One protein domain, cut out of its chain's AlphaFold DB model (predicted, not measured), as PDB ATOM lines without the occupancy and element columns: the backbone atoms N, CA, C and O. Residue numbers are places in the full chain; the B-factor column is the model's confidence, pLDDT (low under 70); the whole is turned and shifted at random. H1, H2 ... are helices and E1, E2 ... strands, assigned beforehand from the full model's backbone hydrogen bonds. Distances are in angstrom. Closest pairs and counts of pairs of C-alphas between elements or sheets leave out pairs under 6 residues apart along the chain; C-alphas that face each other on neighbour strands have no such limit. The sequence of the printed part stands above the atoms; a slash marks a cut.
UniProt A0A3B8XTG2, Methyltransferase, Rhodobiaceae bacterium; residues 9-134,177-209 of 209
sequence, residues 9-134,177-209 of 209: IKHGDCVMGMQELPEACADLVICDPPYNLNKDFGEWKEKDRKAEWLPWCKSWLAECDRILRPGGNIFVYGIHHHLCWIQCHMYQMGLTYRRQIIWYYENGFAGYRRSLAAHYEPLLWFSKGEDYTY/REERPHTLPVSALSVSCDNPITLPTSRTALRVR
ATOM      1  N   ILE A   9       2.350  27.664 -20.164       82.44
ATOM      2  CA  ILE A   9       2.523  29.075 -19.819       82.44
ATOM      3  C   ILE A   9       1.388  29.860 -20.470       82.44
ATOM      4  O   ILE A   9       1.290  29.895 -21.697       82.44
ATOM      5  N   LYS A  10       0.548  30.499 -19.653       83.00
ATOM      6  CA  LYS A  10      -0.457  31.446 -20.147       83.00
ATOM      7  C   LYS A  10       0.130  32.855 -20.203       83.00
ATOM      8  O   LYS A  10       0.684  33.325 -19.212       83.00
ATOM      9  N   HIS A  11      -0.023  33.507 -21.352       84.25
ATOM     10  CA  HIS A  11       0.329  34.909 -21.556       84.25
ATOM     11  C   HIS A  11      -0.921  35.778 -21.390       84.25
ATOM     12  O   HIS A  11      -1.908  35.572 -22.096       84.25
ATOM     13  N   GLY A  12      -0.880  36.742 -20.475       84.56
ATOM     14  CA  GLY A  12      -2.026  37.584 -20.136       84.56
ATOM     15  C   GLY A  12      -1.968  38.055 -18.688       84.56
ATOM     16  O   GLY A  12      -0.947  37.869 -18.021       84.56
ATOM     17  N   ASP A  13      -3.044  38.702 -18.228       86.50
ATOM     18  CA  ASP A  13      -3.102  39.325 -16.896       86.50
ATOM     19  C   ASP A  13      -3.075  38.255 -15.835       86.50
ATOM     20  O   ASP A  13      -3.827  37.293 -15.918       86.50
ATOM     21  N   CYS A  14      -2.157  38.373 -14.875       87.44
ATOM     22  CA  CYS A  14      -2.004  37.325 -13.881       87.44
ATOM     23  C   CYS A  14      -3.239  37.234 -12.981       87.44
ATOM     24  O   CYS A  14      -3.601  36.128 -12.595       87.44
ATOM     25  N   VAL A  15      -3.921  38.349 -12.695       91.00
ATOM     26  CA  VAL A  15      -5.171  38.352 -11.926       91.00
ATOM     27  C   VAL A  15      -6.272  37.699 -12.757       91.00
ATOM     28  O   VAL A  15      -6.863  36.726 -12.298       91.00
ATOM     29  N   MET A  16      -6.492  38.139 -14.000       89.62
ATOM     30  CA  MET A  16      -7.512  37.551 -14.883       89.62
ATOM     31  C   MET A  16      -7.241  36.069 -15.173       89.62
ATOM     32  O   MET A  16      -8.134  35.232 -15.110       89.62
ATOM     33  N   GLY A  17      -5.987  35.716 -15.441       89.88
ATOM     34  CA  GLY A  17      -5.566  34.347 -15.715       89.88
ATOM     35  C   GLY A  17      -5.714  33.434 -14.500       89.88
ATOM     36  O   GLY A  17      -6.034  32.258 -14.667       89.88
ATOM     37  N   MET A  18      -5.519  33.955 -13.281       92.06
ATOM     38  CA  MET A  18      -5.825  33.214 -12.056       92.06
ATOM     39  C   MET A  18      -7.330  33.099 -11.811       92.06
ATOM     40  O   MET A  18      -7.761  32.040 -11.367       92.06
ATOM     41  N   GLN A  19      -8.139  34.110 -12.148       92.62
ATOM     42  CA  GLN A  19      -9.608  34.047 -12.042       92.62
ATOM     43  C   GLN A  19     -10.217  32.903 -12.865       92.62
ATOM     44  O   GLN A  19     -11.223  32.324 -12.466       92.62
ATOM     45  N   GLU A  20      -9.583  32.524 -13.977       90.94
ATOM     46  CA  GLU A  20      -9.975  31.354 -14.776       90.94
ATOM     47  C   GLU A  20      -9.663  30.006 -14.100       90.94
ATOM     48  O   GLU A  20     -10.185  28.969 -14.518       90.94
ATOM     49  N   LEU A  21      -8.777  29.982 -13.100       89.88
ATOM     50  CA  LEU A  21      -8.412  28.758 -12.395       89.88
ATOM     51  C   LEU A  21      -9.486  28.371 -11.366       89.88
ATOM     52  O   LEU A  21     -10.019  29.243 -10.667       89.88
ATOM     53  N   PRO A  22      -9.761  27.064 -11.195       91.69
ATOM     54  CA  PRO A  22     -10.623  26.588 -10.121       91.69
ATOM     55  C   PRO A  22     -10.098  26.999  -8.740       91.69
ATOM     56  O   PRO A  22      -8.895  27.134  -8.525       91.69
ATOM     57  N   GLU A  23     -11.004  27.161  -7.780       95.06
ATOM     58  CA  GLU A  23     -10.618  27.342  -6.378       95.06
ATOM     59  C   GLU A  23      -9.881  26.108  -5.850       95.06
ATOM     60  O   GLU A  23     -10.137  24.987  -6.301       95.06
ATOM     61  N   ALA A  24      -8.987  26.311  -4.876       94.06
ATOM     62  CA  ALA A  24      -8.248  25.235  -4.215       94.06
ATOM     63  C   ALA A  24      -7.646  24.211  -5.202       94.06
ATOM     64  O   ALA A  24      -7.756  22.997  -5.010       94.06
ATOM     65  N   CYS A  25      -7.026  24.690  -6.281       91.44
ATOM     66  CA  CYS A  25      -6.422  23.841  -7.300       91.44
ATOM     67  C   CYS A  25      -4.906  23.667  -7.131       91.44
ATOM     68  O   CYS A  25      -4.381  22.668  -7.616       91.44
ATOM     69  N   ALA A  26      -4.221  24.585  -6.439       90.19
ATOM     70  CA  ALA A  26      -2.761  24.628  -6.334       90.19
ATOM     71  C   ALA A  26      -2.244  24.209  -4.946       90.19
ATOM     72  O   ALA A  26      -2.750  24.673  -3.920       90.19
ATOM     73  N   ASP A  27      -1.191  23.385  -4.918       89.94
ATOM     74  CA  ASP A  27      -0.462  23.024  -3.686       89.94
ATOM     75  C   ASP A  27       0.592  24.076  -3.306       89.94
ATOM     76  O   ASP A  27       0.941  24.253  -2.135       89.94
ATOM     77  N   LEU A  28       1.139  24.759  -4.311       92.56
ATOM     78  CA  LEU A  28       2.235  25.706  -4.165       92.56
ATOM     79  C   LEU A  28       2.049  26.871  -5.133       92.56
ATOM     80  O   LEU A  28       1.910  26.647  -6.331       92.56
ATOM     81  N   VAL A  29       2.118  28.101  -4.626       94.44
ATOM     82  CA  VAL A  29       2.145  29.333  -5.423       94.44
ATOM     83  C   VAL A  29       3.487  30.037  -5.209       94.44
ATOM     84  O   VAL A  29       3.908  30.253  -4.075       94.44
ATOM     85  N   ILE A  30       4.185  30.387  -6.289       94.69
ATOM     86  CA  ILE A  30       5.438  31.161  -6.234       94.69
ATOM     87  C   ILE A  30       5.252  32.451  -7.020       94.69
ATOM     88  O   ILE A  30       5.000  32.393  -8.221       94.69
ATOM     89  N   CYS A  31       5.417  33.592  -6.355       91.69
ATOM     90  CA  CYS A  31       5.194  34.922  -6.907       91.69
ATOM     91  C   CYS A  31       6.488  35.733  -6.956       91.69
ATOM     92  O   CYS A  31       7.099  35.974  -5.915       91.69
ATOM     93  N   ASP A  32       6.851  36.205  -8.146       89.06
ATOM     94  CA  ASP A  32       7.936  37.170  -8.376       89.06
ATOM     95  C   ASP A  32       7.367  38.421  -9.068       89.06
ATOM     96  O   ASP A  32       7.307  38.459 -10.299       89.06
ATOM     97  N   PRO A  33       6.783  39.368  -8.301       87.81
ATOM     98  CA  PRO A  33       6.138  40.560  -8.852       87.81
ATOM     99  C   PRO A  33       7.150  41.688  -9.127       87.81
ATOM    100  O   PRO A  33       8.223  41.706  -8.529       87.81
ATOM    101  N   PRO A  34       6.805  42.722  -9.918       85.94
ATOM    102  CA  PRO A  34       7.581  43.958  -9.989       85.94
ATOM    103  C   PRO A  34       7.720  44.591  -8.598       85.94
ATOM    104  O   PRO A  34       6.809  44.529  -7.771       85.94
ATOM    105  N   TYR A  35       8.863  45.222  -8.326       86.81
ATOM    106  CA  TYR A  35       9.243  45.656  -6.975       86.81
ATOM    107  C   TYR A  35       9.004  47.148  -6.691       86.81
ATOM    108  O   TYR A  35       9.357  47.614  -5.605       86.81
ATOM    109  N   ASN A  36       8.424  47.909  -7.624       87.25
ATOM    110  CA  ASN A  36       8.131  49.342  -7.481       87.25
ATOM    111  C   ASN A  36       9.388  50.221  -7.269       87.25
ATOM    112  O   ASN A  36       9.401  51.190  -6.506       87.25
ATOM    113  N   LEU A  37      10.481  49.875  -7.949       84.00
ATOM    114  CA  LEU A  37      11.807  50.495  -7.860       84.00
ATOM    115  C   LEU A  37      12.019  51.703  -8.792       84.00
ATOM    116  O   LEU A  37      13.122  52.248  -8.829       84.00
ATOM    117  N   ASN A  38      10.981  52.167  -9.497       82.94
ATOM    118  CA  ASN A  38      11.078  53.117 -10.620       82.94
ATOM    119  C   ASN A  38      11.827  52.543 -11.829       82.94
ATOM    120  O   ASN A  38      12.435  53.302 -12.589       82.94
ATOM    121  N   LYS A  39      11.842  51.220 -11.990       71.50
ATOM    122  CA  LYS A  39      12.419  50.628 -13.189       71.50
ATOM    123  C   LYS A  39      11.480  50.861 -14.367       71.50
ATOM    124  O   LYS A  39      10.258  50.854 -14.227       71.50
ATOM    125  N   ASP A  40      12.097  51.097 -15.515       69.75
ATOM    126  CA  ASP A  40      11.414  51.129 -16.795       69.75
ATOM    127  C   ASP A  40      11.472  49.712 -17.372       69.75
ATOM    128  O   ASP A  40      12.550  49.213 -17.699       69.75
ATOM    129  N   PHE A  41      10.323  49.043 -17.403       65.19
ATOM    130  CA  PHE A  41      10.174  47.719 -18.002       65.19
ATOM    131  C   PHE A  41       9.573  47.816 -19.417       65.19
ATOM    132  O   PHE A  41       8.956  46.868 -19.896       65.19
ATOM    133  N   GLY A  42       9.741  48.962 -20.088       69.94
ATOM    134  CA  GLY A  42       9.153  49.261 -21.387       69.94
ATOM    135  C   GLY A  42       7.782  49.910 -21.225       69.94
ATOM    136  O   GLY A  42       7.666  51.074 -20.845       69.94
ATOM    137  N   GLU A  43       6.721  49.164 -21.524       61.56
ATOM    138  CA  GLU A  43       5.354  49.699 -21.436       61.56
ATOM    139  C   GLU A  43       4.922  49.949 -19.982       61.56
ATOM    140  O   GLU A  43       4.193  50.900 -19.690       61.56
ATOM    141  N   TRP A  44       5.435  49.153 -19.038       61.06
ATOM    142  CA  TRP A  44       5.223  49.379 -17.613       61.06
ATOM    143  C   TRP A  44       6.285  50.317 -17.032       61.06
ATOM    144  O   TRP A  44       7.415  49.930 -16.709       61.06
ATOM    145  N   LYS A  45       5.872  51.569 -16.841       70.19
ATOM    146  CA  LYS A  45       6.647  52.591 -16.141       70.19
ATOM    147  C   LYS A  45       6.239  52.625 -14.677       70.19
ATOM    148  O   LYS A  45       5.306  53.331 -14.297       70.19
ATOM    149  N   GLU A  46       6.973  51.903 -13.827       74.00
ATOM    150  CA  GLU A  46       6.715  51.877 -12.375       74.00
ATOM    151  C   GLU A  46       6.635  53.283 -11.774       74.00
ATOM    152  O   GLU A  46       5.845  53.537 -10.867       74.00
ATOM    153  N   LYS A  47       7.453  54.206 -12.294       77.81
ATOM    154  CA  LYS A  47       7.504  55.599 -11.847       77.81
ATOM    155  C   LYS A  47       6.136  56.287 -11.917       77.81
ATOM    156  O   LYS A  47       5.810  57.042 -11.004       77.81
ATOM    157  N   ASP A  48       5.352  56.002 -12.951       78.00
ATOM    158  CA  ASP A  48       4.093  56.698 -13.224       78.00
ATOM    159  C   ASP A  48       2.910  56.060 -12.474       78.00
ATOM    160  O   ASP A  48       1.876  56.695 -12.293       78.00
ATOM    161  N   ARG A  49       3.072  54.820 -11.981       75.44
ATOM    162  CA  ARG A  49       1.996  53.997 -11.393       75.44
ATOM    163  C   ARG A  49       2.312  53.478  -9.987       75.44
ATOM    164  O   ARG A  49       1.751  52.486  -9.524       75.44
ATOM    165  N   LYS A  50       3.194  54.166  -9.257       83.19
ATOM    166  CA  LYS A  50       3.628  53.774  -7.902       83.19
ATOM    167  C   LYS A  50       2.498  53.521  -6.916       83.19
ATOM    168  O   LYS A  50       2.593  52.602  -6.105       83.19
ATOM    169  N   ALA A  51       1.478  54.376  -6.950       88.44
ATOM    170  CA  ALA A  51       0.347  54.307  -6.031       88.44
ATOM    171  C   ALA A  51      -0.546  53.087  -6.304       88.44
ATOM    172  O   ALA A  51      -1.193  52.583  -5.391       88.44
ATOM    173  N   GLU A  52      -0.544  52.589  -7.542       88.62
ATOM    174  CA  GLU A  52      -1.355  51.450  -7.973       88.62
ATOM    175  C   GLU A  52      -0.706  50.108  -7.625       88.62
ATOM    176  O   GLU A  52      -1.405  49.105  -7.496       88.62
ATOM    177  N   TRP A  53       0.615  50.092  -7.418       89.56
ATOM    178  CA  TRP A  53       1.378  48.873  -7.153       89.56
ATOM    179  C   TRP A  53       0.843  48.082  -5.956       89.56
ATOM    180  O   TRP A  53       0.574  46.893  -6.082       89.56
ATOM    181  N   LEU A  54       0.648  48.728  -4.799       92.31
ATOM    182  CA  LEU A  54       0.196  48.014  -3.601       92.31
ATOM    183  C   LEU A  54      -1.250  47.501  -3.743       92.31
ATOM    184  O   LEU A  54      -1.465  46.328  -3.450       92.31
ATOM    185  N   PRO A  55      -2.240  48.303  -4.193       94.81
ATOM    186  CA  PRO A  55      -3.576  47.796  -4.513       94.81
ATOM    187  C   PRO A  55      -3.568  46.613  -5.488       94.81
ATOM    188  O   PRO A  55      -4.231  45.612  -5.224       94.81
ATOM    189  N   TRP A  56      -2.770  46.685  -6.556       92.25
ATOM    190  CA  TRP A  56      -2.623  45.588  -7.515       92.25
ATOM    191  C   TRP A  56      -1.965  44.349  -6.887       92.25
ATOM    192  O   TRP A  56      -2.371  43.216  -7.146       92.25
ATOM    193  N   CYS A  57      -1.006  44.541  -5.977       93.94
ATOM    194  CA  CYS A  57      -0.448  43.432  -5.217       93.94
ATOM    195  C   CYS A  57      -1.481  42.706  -4.365       93.94
ATOM    196  O   CYS A  57      -1.490  41.478  -4.304       93.94
ATOM    197  N   LYS A  58      -2.383  43.460  -3.737       96.50
ATOM    198  CA  LYS A  58      -3.481  42.883  -2.960       96.50
ATOM    199  C   LYS A  58      -4.444  42.085  -3.841       96.50
ATOM    200  O   LYS A  58      -4.896  41.031  -3.409       96.50
ATOM    201  N   SER A  59      -4.720  42.532  -5.071       96.12
ATOM    202  CA  SER A  59      -5.622  41.796  -5.966       96.12
ATOM    203  C   SER A  59      -5.051  40.450  -6.407       96.12
ATOM    204  O   SER A  59      -5.764  39.453  -6.340       96.12
ATOM    205  N   TRP A  60      -3.771  40.370  -6.796       95.69
ATOM    206  CA  TRP A  60      -3.203  39.066  -7.161       95.69
ATOM    207  C   TRP A  60      -2.994  38.163  -5.938       95.69
ATOM    208  O   TRP A  60      -3.138  36.950  -6.060       95.69
ATOM    209  N   LEU A  61      -2.726  38.721  -4.749       97.25
ATOM    210  CA  LEU A  61      -2.666  37.938  -3.508       97.25
ATOM    211  C   LEU A  61      -4.015  37.302  -3.169       97.25
ATOM    212  O   LEU A  61      -4.041  36.136  -2.780       97.25
ATOM    213  N   ALA A  62      -5.118  38.033  -3.341       97.81
ATOM    214  CA  ALA A  62      -6.462  37.507  -3.112       97.81
ATOM    215  C   ALA A  62      -6.760  36.292  -4.007       97.81
ATOM    216  O   ALA A  62      -7.240  35.270  -3.521       97.81
ATOM    217  N   GLU A  63      -6.396  36.362  -5.289       97.06
ATOM    218  CA  GLU A  63      -6.523  35.216  -6.195       97.06
ATOM    219  C   GLU A  63      -5.595  34.058  -5.805       97.06
ATOM    220  O   GLU A  63      -6.009  32.901  -5.849       97.06
ATOM    221  N   CYS A  64      -4.369  34.353  -5.357       96.81
ATOM    222  CA  CYS A  64      -3.448  33.330  -4.858       96.81
ATOM    223  C   CYS A  64      -4.020  32.589  -3.642       96.81
ATOM    224  O   CYS A  64      -3.926  31.366  -3.577       96.81
ATOM    225  N   ASP A  65      -4.636  33.295  -2.689       96.94
ATOM    226  CA  ASP A  65      -5.312  32.641  -1.566       96.94
ATOM    227  C   ASP A  65      -6.489  31.781  -2.044       96.94
ATOM    228  O   ASP A  65      -6.595  30.623  -1.640       96.94
ATOM    229  N   ARG A  66      -7.328  32.277  -2.964       97.44
ATOM    230  CA  ARG A  66      -8.471  31.521  -3.509       97.44
ATOM    231  C   ARG A  66      -8.051  30.197  -4.160       97.44
ATOM    232  O   ARG A  66      -8.662  29.156  -3.903       97.44
ATOM    233  N   ILE A  67      -7.014  30.216  -4.995       95.75
ATOM    234  CA  ILE A  67      -6.557  29.027  -5.736       95.75
ATOM    235  C   ILE A  67      -5.708  28.075  -4.885       95.75
ATOM    236  O   ILE A  67      -5.572  26.904  -5.246       95.75
ATOM    237  N   LEU A  68      -5.148  28.529  -3.759       94.62
ATOM    238  CA  LEU A  68      -4.423  27.663  -2.832       94.62
ATOM    239  C   LEU A  68      -5.364  26.678  -2.139       94.62
ATOM    240  O   LEU A  68      -6.398  27.045  -1.563       94.62
ATOM    241  N   ARG A  69      -4.957  25.409  -2.142       94.56
ATOM    242  CA  ARG A  69      -5.556  24.366  -1.306       94.56
ATOM    243  C   ARG A  69      -5.314  24.664   0.179       94.56
ATOM    244  O   ARG A  69      -4.292  25.269   0.515       94.56
ATOM    245  N   PRO A  70      -6.198  24.221   1.091       95.69
ATOM    246  CA  PRO A  70      -5.861  24.145   2.510       95.69
ATOM    247  C   PRO A  70      -4.550  23.370   2.702       95.69
ATOM    248  O   PRO A  70      -4.372  22.303   2.119       95.69
ATOM    249  N   GLY A  71      -3.615  23.930   3.464       93.69
ATOM    250  CA  GLY A  71      -2.260  23.402   3.636       93.69
ATOM    251  C   GLY A  71      -1.273  23.701   2.503       93.69
ATOM    252  O   GLY A  71      -0.090  23.367   2.611       93.69
ATOM    253  N   GLY A  72      -1.724  24.372   1.441       93.56
ATOM    254  CA  GLY A  72      -0.872  24.843   0.359       93.56
ATOM    255  C   GLY A  72       0.064  25.970   0.801       93.56
ATOM    256  O   GLY A  72      -0.221  26.722   1.739       93.56
ATOM    257  N   ASN A  73       1.197  26.092   0.115       95.56
ATOM    258  CA  ASN A  73       2.241  27.066   0.429       95.56
ATOM    259  C   ASN A  73       2.274  28.208  -0.588       95.56
ATOM    260  O   ASN A  73       2.108  27.986  -1.783       95.56
ATOM    261  N   ILE A  74       2.587  29.417  -0.129       96.44
ATOM    262  CA  ILE A  74       2.858  30.567  -0.990       96.44
ATOM    263  C   ILE A  74       4.218  31.179  -0.672       96.44
ATOM    264  O   ILE A  74       4.562  31.416   0.490       96.44
ATOM    265  N   PHE A  75       4.982  31.444  -1.728       96.19
ATOM    266  CA  PHE A  75       6.263  32.130  -1.677       96.19
ATOM    267  C   PHE A  75       6.171  33.446  -2.438       96.19
ATOM    268  O   PHE A  75       5.749  33.451  -3.589       96.19
ATOM    269  N   VAL A  76       6.579  34.551  -1.817       95.62
ATOM    270  CA  VAL A  76       6.529  35.883  -2.437       95.62
ATOM    271  C   VAL A  76       7.898  36.541  -2.378       95.62
ATOM    272  O   VAL A  76       8.407  36.842  -1.293       95.62
ATOM    273  N   TYR A  77       8.490  36.753  -3.548       91.94
ATOM    274  CA  TYR A  77       9.707  37.532  -3.705       91.94
ATOM    275  C   TYR A  77       9.433  39.024  -3.509       91.94
ATOM    276  O   TYR A  77       8.320  39.521  -3.692       91.94
ATOM    277  N   GLY A  78      10.473  39.756  -3.129       89.88
ATOM    278  CA  GLY A  78      10.412  41.201  -3.060       89.88
ATOM    279  C   GLY A  78      11.715  41.819  -2.609       89.88
ATOM    280  O   GLY A  78      12.735  41.163  -2.415       89.88
ATOM    281  N   ILE A  79      11.650  43.122  -2.371       88.81
ATOM    282  CA  ILE A  79      12.739  43.886  -1.770       88.81
ATOM    283  C   ILE A  79      12.402  44.251  -0.334       88.81
ATOM    284  O   ILE A  79      11.248  44.507   0.007       88.81
ATOM    285  N   HIS A  80      13.435  44.383   0.491       84.50
ATOM    286  CA  HIS A  80      13.323  44.768   1.900       84.50
ATOM    287  C   HIS A  80      12.486  46.038   2.142       84.50
ATOM    288  O   HIS A  80      11.888  46.170   3.204       84.50
ATOM    289  N   HIS A  81      12.426  46.956   1.172       84.75
ATOM    290  CA  HIS A  81      11.706  48.220   1.306       84.75
ATOM    291  C   HIS A  81      10.177  48.066   1.239       84.75
ATOM    292  O   HIS A  81       9.473  48.677   2.034       84.75
ATOM    293  N   HIS A  82       9.657  47.256   0.311       90.62
ATOM    294  CA  HIS A  82       8.213  47.178   0.034       90.62
ATOM    295  C   HIS A  82       7.577  45.851   0.459       90.62
ATOM    296  O   HIS A  82       6.362  45.776   0.649       90.62
ATOM    297  N   LEU A  83       8.384  44.803   0.646       93.44
ATOM    298  CA  LEU A  83       7.896  43.470   1.000       93.44
ATOM    299  C   LEU A  83       7.207  43.441   2.375       93.44
ATOM    300  O   LEU A  83       6.351  42.593   2.610       93.44
ATOM    301  N   CYS A  84       7.505  44.398   3.260       94.50
ATOM    302  CA  CYS A  84       6.823  44.539   4.546       94.50
ATOM    303  C   CYS A  84       5.315  44.812   4.393       94.50
ATOM    304  O   CYS A  84       4.520  44.253   5.146       94.50
ATOM    305  N   TRP A  85       4.890  45.599   3.397       96.31
ATOM    306  CA  TRP A  85       3.466  45.854   3.149       96.31
ATOM    307  C   TRP A  85       2.738  44.600   2.677       96.31
ATOM    308  O   TRP A  85       1.618  44.339   3.116       96.31
ATOM    309  N   ILE A  86       3.397  43.807   1.832       96.81
ATOM    310  CA  ILE A  86       2.888  42.512   1.382       96.81
ATOM    311  C   ILE A  86       2.761  41.551   2.562       96.81
ATOM    312  O   ILE A  86       1.703  40.964   2.759       96.81
ATOM    313  N   GLN A  87       3.793  41.465   3.406       97.81
ATOM    314  CA  GLN A  87       3.772  40.626   4.599       97.81
ATOM    315  C   GLN A  87       2.608  40.983   5.535       97.81
ATOM    316  O   GLN A  87       1.871  40.099   5.965       97.81
ATOM    317  N   CYS A  88       2.419  42.274   5.829       98.12
ATOM    318  CA  CYS A  88       1.299  42.749   6.642       98.12
ATOM    319  C   CYS A  88      -0.050  42.370   6.029       98.12
ATOM    320  O   CYS A  88      -0.956  41.961   6.751       98.12
ATOM    321  N   HIS A  89      -0.188  42.477   4.707       98.19
ATOM    322  CA  HIS A  89      -1.427  42.110   4.037       98.19
ATOM    323  C   HIS A  89      -1.701  40.602   4.096       98.19
ATOM    324  O   HIS A  89      -2.822  40.206   4.395       98.19
ATOM    325  N   MET A  90      -0.683  39.759   3.919       98.12
ATOM    326  CA  MET A  90      -0.827  38.303   4.044       98.12
ATOM    327  C   MET A  90      -1.282  37.886   5.451       98.12
ATOM    328  O   MET A  90      -2.118  36.995   5.579       98.12
ATOM    329  N   TYR A  91      -0.819  38.574   6.505       98.31
ATOM    330  CA  TYR A  91      -1.365  38.385   7.854       98.31
ATOM    331  C   TYR A  91      -2.841  38.790   7.955       98.31
ATOM    332  O   TYR A  91      -3.625  38.072   8.567       98.31
ATOM    333  N   GLN A  92      -3.235  39.921   7.358       98.19
ATOM    334  CA  GLN A  92      -4.634  40.382   7.356       98.19
ATOM    335  C   GLN A  92      -5.573  39.408   6.636       98.19
ATOM    336  O   GLN A  92      -6.730  39.288   7.021       98.19
ATOM    337  N   MET A  93      -5.073  38.712   5.614       97.56
ATOM    338  CA  MET A  93      -5.807  37.670   4.896       97.56
ATOM    339  C   MET A  93      -5.946  36.365   5.697       97.56
ATOM    340  O   MET A  93      -6.678  35.477   5.280       97.56
ATOM    341  N   GLY A  94      -5.253  36.229   6.833       97.56
ATOM    342  CA  GLY A  94      -5.276  35.012   7.647       97.56
ATOM    343  C   GLY A  94      -4.328  33.909   7.168       97.56
ATOM    344  O   GLY A  94      -4.449  32.774   7.623       97.56
ATOM    345  N   LEU A  95      -3.370  34.214   6.283       97.88
ATOM    346  CA  LEU A  95      -2.310  33.267   5.936       97.88
ATOM    347  C   LEU A  95      -1.348  33.089   7.117       97.88
ATOM    348  O   LEU A  95      -0.953  34.054   7.780       97.88
ATOM    349  N   THR A  96      -0.890  31.859   7.337       98.31
ATOM    350  CA  THR A  96       0.015  31.543   8.445       98.31
ATOM    351  C   THR A  96       1.466  31.744   8.018       98.31
ATOM    352  O   THR A  96       1.969  31.091   7.100       98.31
ATOM    353  N   TYR A  97       2.179  32.641   8.702       97.81
ATOM    354  CA  TYR A  97       3.596  32.893   8.441       97.81
ATOM    355  C   TYR A  97       4.464  31.690   8.810       97.81
ATOM    356  O   TYR A  97       4.407  31.174   9.929       97.81
ATOM    357  N   ARG A  98       5.350  31.294   7.893       96.00
ATOM    358  CA  ARG A  98       6.316  30.218   8.126       96.00
ATOM    359  C   ARG A  98       7.692  30.788   8.363       96.00
ATOM    360  O   ARG A  98       8.210  30.707   9.484       96.00
ATOM    361  N   ARG A  99       8.303  31.378   7.340       95.00
ATOM    362  CA  ARG A  99       9.652  31.949   7.422       95.00
ATOM    363  C   ARG A  99       9.843  33.048   6.385       95.00
ATOM    364  O   ARG A  99       9.236  33.038   5.327       95.00
ATOM    365  N   GLN A 100      10.775  33.943   6.670       94.94
ATOM    366  CA  GLN A 100      11.420  34.779   5.672       94.94
ATOM    367  C   GLN A 100      12.763  34.140   5.329       94.94
ATOM    368  O   GLN A 100      13.598  33.897   6.209       94.94
ATOM    369  N   ILE A 101      12.931  33.829   4.054       93.19
ATOM    370  CA  ILE A 101      14.152  33.298   3.468       93.19
ATOM    371  C   ILE A 101      14.964  34.487   2.957       93.19
ATOM    372  O   ILE A 101      14.414  35.438   2.410       93.19
ATOM    373  N   ILE A 102      16.275  34.449   3.175       91.56
ATOM    374  CA  ILE A 102      17.204  35.478   2.718       91.56
ATOM    375  C   ILE A 102      18.081  34.861   1.639       91.56
ATOM    376  O   ILE A 102      18.937  34.017   1.931       91.56
ATOM    377  N   TRP A 103      17.860  35.288   0.400       87.56
ATOM    378  CA  TRP A 103      18.751  34.978  -0.703       87.56
ATOM    379  C   TRP A 103      19.907  35.969  -0.681       87.56
ATOM    380  O   TRP A 103      19.729  37.143  -0.980       87.56
ATOM    381  N   TYR A 104      21.074  35.502  -0.251       86.94
ATOM    382  CA  TYR A 104      22.266  36.328  -0.104       86.94
ATOM    383  C   TYR A 104      23.201  36.169  -1.305       86.94
ATOM    384  O   TYR A 104      23.458  35.047  -1.752       86.94
ATOM    385  N   TYR A 105      23.749  37.291  -1.767       80.25
ATOM    386  CA  TYR A 105      24.718  37.383  -2.850       80.25
ATOM    387  C   TYR A 105      26.067  37.853  -2.305       80.25
ATOM    388  O   TYR A 105      26.150  38.923  -1.709       80.25
ATOM    389  N   GLU A 106      27.142  37.104  -2.552       74.69
ATOM    390  CA  GLU A 106      28.487  37.505  -2.106       74.69
ATOM    391  C   GLU A 106      29.024  38.726  -2.870       74.69
ATOM    392  O   GLU A 106      29.610  39.617  -2.266       74.69
ATOM    393  N   ASN A 107      28.753  38.815  -4.178       66.44
ATOM    394  CA  ASN A 107      29.252  39.879  -5.057       66.44
ATOM    395  C   ASN A 107      28.098  40.719  -5.628       66.44
ATOM    396  O   ASN A 107      27.775  40.634  -6.812       66.44
ATOM    397  N   GLY A 108      27.427  41.510  -4.785       63.59
ATOM    398  CA  GLY A 108      26.338  42.374  -5.258       63.59
ATOM    399  C   GLY A 108      26.836  43.666  -5.913       63.59
ATOM    400  O   GLY A 108      27.734  44.327  -5.403       63.59
ATOM    401  N   PHE A 109      26.187  44.081  -6.999       67.81
ATOM    402  CA  PHE A 109      26.480  45.322  -7.735       67.81
ATOM    403  C   PHE A 109      25.808  46.565  -7.118       67.81
ATOM    404  O   PHE A 109      25.383  47.483  -7.819       67.81
ATOM    405  N   ALA A 110      25.630  46.578  -5.798       72.62
ATOM    406  CA  ALA A 110      24.834  47.591  -5.124       72.62
ATOM    407  C   ALA A 110      25.616  48.917  -5.008       72.62
ATOM    408  O   ALA A 110      26.607  49.004  -4.292       72.62
ATOM    409  N   GLY A 111      25.157  49.969  -5.693       73.62
ATOM    410  CA  GLY A 111      25.841  51.272  -5.779       73.62
ATOM    411  C   GLY A 111      25.632  52.226  -4.593       73.62
ATOM    412  O   GLY A 111      25.759  53.441  -4.759       73.62
ATOM    413  N   TYR A 112      25.256  51.722  -3.415       78.81
ATOM    414  CA  TYR A 112      24.962  52.568  -2.255       78.81
ATOM    415  C   TYR A 112      26.239  53.223  -1.708       78.81
ATOM    416  O   TYR A 112      27.220  52.547  -1.425       78.81
ATOM    417  N   ARG A 113      26.219  54.554  -1.537       81.75
ATOM    418  CA  ARG A 113      27.356  55.337  -0.998       81.75
ATOM    419  C   ARG A 113      27.130  55.894   0.408       81.75
ATOM    420  O   ARG A 113      28.074  56.345   1.042       81.75
ATOM    421  N   ARG A 114      25.878  55.929   0.869       88.06
ATOM    422  CA  ARG A 114      25.463  56.523   2.157       88.06
ATOM    423  C   ARG A 114      24.670  55.545   3.030       88.06
ATOM    424  O   ARG A 114      23.991  55.960   3.960       88.06
ATOM    425  N   SER A 115      24.719  54.257   2.708       84.25
ATOM    426  CA  SER A 115      24.032  53.190   3.435       84.25
ATOM    427  C   SER A 115      24.760  51.866   3.230       84.25
ATOM    428  O   SER A 115      25.634  51.760   2.368       84.25
ATOM    429  N   LEU A 116      24.369  50.850   3.999       85.38
ATOM    430  CA  LEU A 116      24.817  49.480   3.772       85.38
ATOM    431  C   LEU A 116      24.384  49.005   2.381       85.38
ATOM    432  O   LEU A 116      23.302  49.349   1.897       85.38
ATOM    433  N   ALA A 117      25.242  48.211   1.750       83.25
ATOM    434  CA  ALA A 117      24.962  47.628   0.454       83.25
ATOM    435  C   ALA A 117      23.886  46.537   0.564       83.25
ATOM    436  O   ALA A 117      23.921  45.675   1.446       83.25
ATOM    437  N   ALA A 118      22.916  46.570  -0.351       81.75
ATOM    438  CA  ALA A 118      21.882  45.548  -0.442       81.75
ATOM    439  C   ALA A 118      22.429  44.313  -1.178       81.75
ATOM    440  O   ALA A 118      22.376  44.234  -2.403       81.75
ATOM    441  N   HIS A 119      22.964  43.359  -0.418       86.06
ATOM    442  CA  HIS A 119      23.501  42.084  -0.914       86.06
ATOM    443  C   HIS A 119      22.531  40.912  -0.725       86.06
ATOM    444  O   HIS A 119      22.949  39.761  -0.618       86.06
ATOM    445  N   TYR A 120      21.231  41.184  -0.632       87.75
ATOM    446  CA  TYR A 120      20.245  40.129  -0.468       87.75
ATOM    447  C   TYR A 120      18.873  40.502  -1.020       87.75
ATOM    448  O   TYR A 120      18.503  41.678  -1.069       87.75
ATOM    449  N   GLU A 121      18.102  39.467  -1.337       87.62
ATOM    450  CA  GLU A 121      16.675  39.539  -1.619       87.62
ATOM    451  C   GLU A 121      15.894  38.694  -0.604       87.62
ATOM    452  O   GLU A 121      16.212  37.518  -0.384       87.62
ATOM    453  N   PRO A 122      14.908  39.285   0.091       91.81
ATOM    454  CA  PRO A 122      14.013  38.532   0.950       91.81
ATOM    455  C   PRO A 122      12.916  37.812   0.150       91.81
ATOM    456  O   PRO A 122      12.338  38.352  -0.788       91.81
ATOM    457  N   LEU A 123      12.589  36.604   0.594       93.75
ATOM    458  CA  LEU A 123      11.513  35.763   0.080       93.75
ATOM    459  C   LEU A 123      10.604  35.386   1.252       93.75
ATOM    460  O   LEU A 123      11.045  34.743   2.209       93.75
ATOM    461  N   LEU A 124       9.345  35.811   1.214       96.56
ATOM    462  CA  LEU A 124       8.354  35.428   2.218       96.56
ATOM    463  C   LEU A 124       7.841  34.023   1.935       96.56
ATOM    464  O   LEU A 124       7.612  33.679   0.782       96.56
ATOM    465  N   TRP A 125       7.604  33.253   2.992       97.00
ATOM    466  CA  TRP A 125       6.923  31.969   2.935       97.00
ATOM    467  C   TRP A 125       5.782  31.933   3.956       97.00
ATOM    468  O   TRP A 125       6.000  32.080   5.166       97.00
ATOM    469  N   PHE A 126       4.572  31.724   3.443       98.12
ATOM    470  CA  PHE A 126       3.338  31.522   4.196       98.12
ATOM    471  C   PHE A 126       2.636  30.240   3.730       98.12
ATOM    472  O   PHE A 126       2.967  29.683   2.682       98.12
ATOM    473  N   SER A 127       1.642  29.788   4.487       97.75
ATOM    474  CA  SER A 127       0.722  28.728   4.070       97.75
ATOM    475  C   SER A 127      -0.731  29.108   4.329       97.75
ATOM    476  O   SER A 127      -1.018  29.992   5.142       97.75
ATOM    477  N   LYS A 128      -1.649  28.393   3.681       96.88
ATOM    478  CA  LYS A 128      -3.086  28.510   3.927       96.88
ATOM    479  C   LYS A 128      -3.509  27.588   5.073       96.88
ATOM    480  O   LYS A 128      -3.692  26.390   4.872       96.88
ATOM    481  N   GLY A 129      -3.661  28.161   6.266       95.00
ATOM    482  CA  GLY A 129      -3.943  27.425   7.500       95.00
ATOM    483  C   GLY A 129      -2.687  26.909   8.211       95.00
ATOM    484  O   GLY A 129      -1.562  27.128   7.749       95.00
ATOM    485  N   GLU A 130      -2.904  26.242   9.352       93.62
ATOM    486  CA  GLU A 130      -1.851  25.808  10.284       93.62
ATOM    487  C   GLU A 130      -1.115  24.533   9.866       93.62
ATOM    488  O   GLU A 130       0.093  24.435  10.098       93.62
ATOM    489  N   ASP A 131      -1.793  23.605   9.200       92.56
ATOM    490  CA  ASP A 131      -1.143  22.458   8.571       92.56
ATOM    491  C   ASP A 131      -0.499  22.894   7.254       92.56
ATOM    492  O   ASP A 131      -1.005  23.792   6.583       92.56
ATOM    493  N   TYR A 132       0.644  22.312   6.889       92.88
ATOM    494  CA  TYR A 132       1.311  22.595   5.616       92.88
ATOM    495  C   TYR A 132       2.291  21.485   5.233       92.88
ATOM    496  O   TYR A 132       2.890  20.840   6.096       92.88
ATOM    497  N   THR A 133       2.503  21.297   3.930       84.56
ATOM    498  CA  THR A 133       3.514  20.356   3.428       84.56
ATOM    499  C   THR A 133       4.893  21.012   3.450       84.56
ATOM    500  O   THR A 133       5.080  22.097   2.895       84.56
ATOM    501  N   TYR A 134       5.872  20.353   4.070       87.06
ATOM    502  CA  TYR A 134       7.279  20.746   4.016       87.06
ATOM    503  C   TYR A 134       8.182  19.522   4.042       87.06
ATOM    504  O   TYR A 134       8.282  18.836   5.060       87.06
ATOM    505  N   ARG A 177      23.711  31.512 -13.206       35.34
ATOM    506  CA  ARG A 177      22.406  31.856 -13.801       35.34
ATOM    507  C   ARG A 177      21.825  30.748 -14.713       35.34
ATOM    508  O   ARG A 177      20.711  30.892 -15.214       35.34
ATOM    509  N   GLU A 178      22.579  29.668 -14.917       30.67
ATOM    510  CA  GLU A 178      22.398  28.608 -15.906       30.67
ATOM    511  C   GLU A 178      21.654  27.366 -15.374       30.67
ATOM    512  O   GLU A 178      20.988  26.687 -16.147       30.67
ATOM    513  N   GLU A 179      21.664  27.086 -14.065       29.78
ATOM    514  CA  GLU A 179      21.097  25.836 -13.520       29.78
ATOM    515  C   GLU A 179      19.813  26.083 -12.717       29.78
ATOM    516  O   GLU A 179      19.785  26.114 -11.486       29.78
ATOM    517  N   ARG A 180      18.701  26.259 -13.438       37.81
ATOM    518  CA  ARG A 180      17.357  26.179 -12.847       37.81
ATOM    519  C   ARG A 180      16.933  24.706 -12.795       37.81
ATOM    520  O   ARG A 180      16.838  24.093 -13.855       37.81
ATOM    521  N   PRO A 181      16.625  24.120 -11.624       31.36
ATOM    522  CA  PRO A 181      16.145  22.743 -11.564       31.36
ATOM    523  C   PRO A 181      14.838  22.597 -12.358       31.36
ATOM    524  O   PRO A 181      13.847  23.298 -12.131       31.36
ATOM    525  N   HIS A 182      14.846  21.683 -13.328       35.94
ATOM    526  CA  HIS A 182      13.742  21.480 -14.267       35.94
ATOM    527  C   HIS A 182      12.553  20.712 -13.665       35.94
ATOM    528  O   HIS A 182      11.477  20.701 -14.260       35.94
ATOM    529  N   THR A 183      12.679  20.157 -12.460       30.25
ATOM    530  CA  THR A 183      11.681  19.261 -11.865       30.25
ATOM    531  C   THR A 183      11.419  19.603 -10.394       30.25
ATOM    532  O   THR A 183      12.313  19.619  -9.559       30.25
ATOM    533  N   LEU A 184      10.156  19.917 -10.102       32.88
ATOM    534  CA  LEU A 184       9.556  20.007  -8.770       32.88
ATOM    535  C   LEU A 184       8.349  19.054  -8.839       32.88
ATOM    536  O   LEU A 184       7.564  19.220  -9.774       32.88
ATOM    537  N   PRO A 185       8.226  18.048  -7.955       28.77
ATOM    538  CA  PRO A 185       7.261  16.950  -8.091       28.77
ATOM    539  C   PRO A 185       5.863  17.254  -7.512       28.77
ATOM    540  O   PRO A 185       5.195  16.365  -7.004       28.77
ATOM    541  N   VAL A 186       5.399  18.501  -7.577       36.97
ATOM    542  CA  VAL A 186       4.117  18.938  -6.990       36.97
ATOM    543  C   VAL A 186       3.373  19.818  -7.983       36.97
ATOM    544  O   VAL A 186       4.026  20.422  -8.841       36.97
ATOM    545  N   SER A 187       2.042  19.910  -7.857       40.81
ATOM    546  CA  SER A 187       1.222  20.829  -8.656       40.81
ATOM    547  C   SER A 187       1.537  22.282  -8.265       40.81
ATOM    548  O   SER A 187       0.907  22.933  -7.430       40.81
ATOM    549  N   ALA A 188       2.671  22.747  -8.779       39.69
ATOM    550  CA  ALA A 188       3.290  24.010  -8.442       39.69
ATOM    551  C   ALA A 188       2.868  25.035  -9.482       39.69
ATOM    552  O   ALA A 188       3.222  24.928 -10.658       39.69
ATOM    553  N   LEU A 189       2.140  26.044  -9.025       46.47
ATOM    554  CA  LEU A 189       1.804  27.219  -9.794       46.47
ATOM    555  C   LEU A 189       2.904  28.263  -9.603       46.47
ATOM    556  O   LEU A 189       3.012  28.909  -8.563       46.47
ATOM    557  N   SER A 190       3.743  28.452 -10.613       46.97
ATOM    558  CA  SER A 190       4.586  29.644 -10.654       46.97
ATOM    559  C   SER A 190       3.747  30.763 -11.250       46.97
ATOM    560  O   SER A 190       3.340  30.653 -12.401       46.97
ATOM    561  N   VAL A 191       3.493  31.820 -10.488       45.28
ATOM    562  CA  VAL A 191       2.875  33.052 -10.975       45.28
ATOM    563  C   VAL A 191       3.987  34.093 -11.092       45.28
ATOM    564  O   VAL A 191       4.345  34.762 -10.129       45.28
ATOM    565  N   SER A 192       4.589  34.224 -12.270       40.66
ATOM    566  CA  SER A 192       5.349  35.443 -12.562       40.66
ATOM    567  C   SER A 192       4.328  36.520 -12.910       40.66
ATOM    568  O   SER A 192       3.602  36.376 -13.891       40.66
ATOM    569  N   CYS A 193       4.191  37.525 -12.046       37.91
ATOM    570  CA  CYS A 193       3.199  38.585 -12.182       37.91
ATOM    571  C   CYS A 193       3.843  39.784 -12.885       37.91
ATOM    572  O   CYS A 193       4.274  40.698 -12.200       37.91
ATOM    573  N   ASP A 194       3.875  39.823 -14.216       39.44
ATOM    574  CA  ASP A 194       4.023  41.085 -14.956       39.44
ATOM    575  C   ASP A 194       2.638  41.469 -15.511       39.44
ATOM    576  O   ASP A 194       1.959  40.646 -16.131       39.44
ATOM    577  N   ASN A 195       2.188  42.695 -15.225       37.41
ATOM    578  CA  ASN A 195       0.871  43.206 -15.621       37.41
ATOM    579  C   ASN A 195       0.810  43.392 -17.157       37.41
ATOM    580  O   ASN A 195       1.752  43.963 -17.709       37.41
ATOM    581  N   PRO A 196      -0.247  42.982 -17.877       39.16
ATOM    582  CA  PRO A 196      -0.266  42.952 -19.329       39.16
ATOM    583  C   PRO A 196      -1.309  43.914 -19.852       39.16
ATOM    584  O   PRO A 196      -2.510  43.656 -19.903       39.16
ATOM    585  N   ILE A 197      -0.789  44.999 -20.375       35.44
ATOM    586  CA  ILE A 197      -1.393  45.599 -21.540       35.44
ATOM    587  C   ILE A 197      -0.219  45.652 -22.526       35.44
ATOM    588  O   ILE A 197       0.729  46.377 -22.284       35.44
ATOM    589  N   THR A 198      -0.267  44.741 -23.514       34.34
ATOM    590  CA  THR A 198       0.419  44.714 -24.834       34.34
ATOM    591  C   THR A 198       1.940  44.412 -25.016       34.34
ATOM    592  O   THR A 198       2.759  45.302 -25.067       34.34
ATOM    593  N   LEU A 199       2.260  43.144 -25.381       30.59
ATOM    594  CA  LEU A 199       3.345  42.637 -26.291       30.59
ATOM    595  C   LEU A 199       4.853  42.884 -25.962       30.59
ATOM    596  O   LEU A 199       5.214  43.780 -25.216       30.59
ATOM    597  N   PRO A 200       5.820  42.202 -26.626       29.34
ATOM    598  CA  PRO A 200       5.972  40.784 -26.972       29.34
ATOM    599  C   PRO A 200       7.213  40.136 -26.293       29.34
ATOM    600  O   PRO A 200       7.644  39.054 -26.695       29.34
ATOM    601  N   THR A 201       7.839  40.780 -25.301       27.86
ATOM    602  CA  THR A 201       9.148  40.343 -24.760       27.86
ATOM    603  C   THR A 201       9.266  40.280 -23.233       27.86
ATOM    604  O   THR A 201      10.298  39.813 -22.745       27.86
ATOM    605  N   SER A 202       8.230  40.623 -22.463       28.77
ATOM    606  CA  SER A 202       8.157  40.289 -21.033       28.77
ATOM    607  C   SER A 202       7.453  38.942 -20.844       28.77
ATOM    608  O   SER A 202       6.349  38.701 -21.329       28.77
ATOM    609  N   ARG A 203       8.139  37.995 -20.200       28.95
ATOM    610  CA  ARG A 203       7.628  36.637 -19.979       28.95
ATOM    611  C   ARG A 203       6.804  36.597 -18.691       28.95
ATOM    612  O   ARG A 203       7.277  36.045 -17.703       28.95
ATOM    613  N   THR A 204       5.567  37.086 -18.721       35.19
ATOM    614  CA  THR A 204       4.572  36.697 -17.710       35.19
ATOM    615  C   THR A 204       4.267  35.222 -17.919       35.19
ATOM    616  O   THR A 204       3.799  34.823 -18.988       35.19
ATOM    617  N   ALA A 205       4.569  34.391 -16.928       33.62
ATOM    618  CA  ALA A 205       4.285  32.971 -16.993       33.62
ATOM    619  C   ALA A 205       3.533  32.512 -15.754       33.62
ATOM    620  O   ALA A 205       4.119  32.359 -14.682       33.62
ATOM    621  N   LEU A 206       2.241  32.238 -15.938       37.00
ATOM    622  CA  LEU A 206       1.494  31.333 -15.082       37.00
ATOM    623  C   LEU A 206       1.859  29.909 -15.507       37.00
ATOM    624  O   LEU A 206       1.330  29.409 -16.498       37.00
ATOM    625  N   ARG A 207       2.812  29.283 -14.815       36.81
ATOM    626  CA  ARG A 207       3.161  27.877 -15.038       36.81
ATOM    627  C   ARG A 207       2.381  27.034 -14.050       36.81
ATOM    628  O   ARG A 207       2.818  26.889 -12.916       36.81
ATOM    629  N   VAL A 208       1.256  26.490 -14.494       36.59
ATOM    630  CA  VAL A 208       0.546  25.420 -13.785       36.59
ATOM    631  C   VAL A 208       1.342  24.146 -14.063       36.59
ATOM    632  O   VAL A 208       1.449  23.778 -15.227       36.59
ATOM    633  N   ARG A 209       2.001  23.529 -13.077       35.91
ATOM    634  CA  ARG A 209       2.636  22.207 -13.245       35.91
ATOM    635  C   ARG A 209       1.695  21.082 -12.866       35.91
ATOM    636  O   ARG A 209       0.925  21.280 -11.904       35.91
TER     637      ARG A 209
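AT A GLANCE: This is residues 9 to 134 and 177 to 209 of the 209 residues of the protein "Methyltransferase" of Rhodobiaceae bacterium (UniProt A0A3B8XTG2). A twisted six-stranded sheet has three helices on one face, making two layers: H2 and H3 run along the strands, and short H1 packs on H2. Residues 111 to 116, in the hairpin E3 and E4, stick out, and residues 177 to 182 stand free. The printed part has 159 residues, under half in named elements, ordered H1 E1 H2 E2 H3 E3 E4 E5 E6; the mixed sheet runs E3 E4 E2 E1 E5 E6, and the class is mixed, helices and strands. It is compact, with a radius of gyration of the C-alphas of 16.0 A and spans of 46 by 35 by 35 A.

HOW THE PARTS SIT: H1, residues 14 to 19, touches H2, residues 50 to 67; their closest C-alphas, Val 15 and Trp 60, are 5.2 A apart. H2 touches H3, residues 83 to 92, closest at C-alphas 58 and 89, 7.3 A, at a steep tilt of 45 degrees. H2 and H3 are on the same face, at heights over the sheet of 11.2 A and 9.6 A. E1, residues 26 to 32, H2 and E2, residues 68 to 77, form a strand-helix-strand unit, parallel neighbours with a helix between, its crossover right-handed; N 75 and O 29 are 2.8 A apart. E2, H3 and E3, residues 96 to 104, form a right-handed split unit, with E4, residues 120 to 127, between the strands. E4 is antiparallel to E2, N 74 to O 126 2.8 A, and to E3, N 101 to O 123 2.8 A. E5, residues 188 to 192, is parallel to E1, N 191 to O 30 2.8 A, and forms a hairpin with E6, residues 206 to 208, N 207 to O 190 2.8 A. Every O i to N i+4 pair is within hydrogen-bond range in H1 and H3, and 12 of 14 in H2.

IN THESE COORDINATES: H1 begins at C-alpha 14, (-2.004, 37.325, -13.881), and E6 ends at C-alpha 208, (0.546, 25.420, -13.785). H2 measures 26.8 A, E3 24.3 A and E4 23.1 A; E2 bends by 121 degrees at residue 71.

THE WHOLE: Residues 135 to 176 are not printed, a gap of 25.9 A between C-alphas 134 and 177. The links E1 to H2, E3 to E4 and E5 to E6 are long. The model's pLDDT is under 70 at residues 40 to 44, 107 to 109 and 177 to 209.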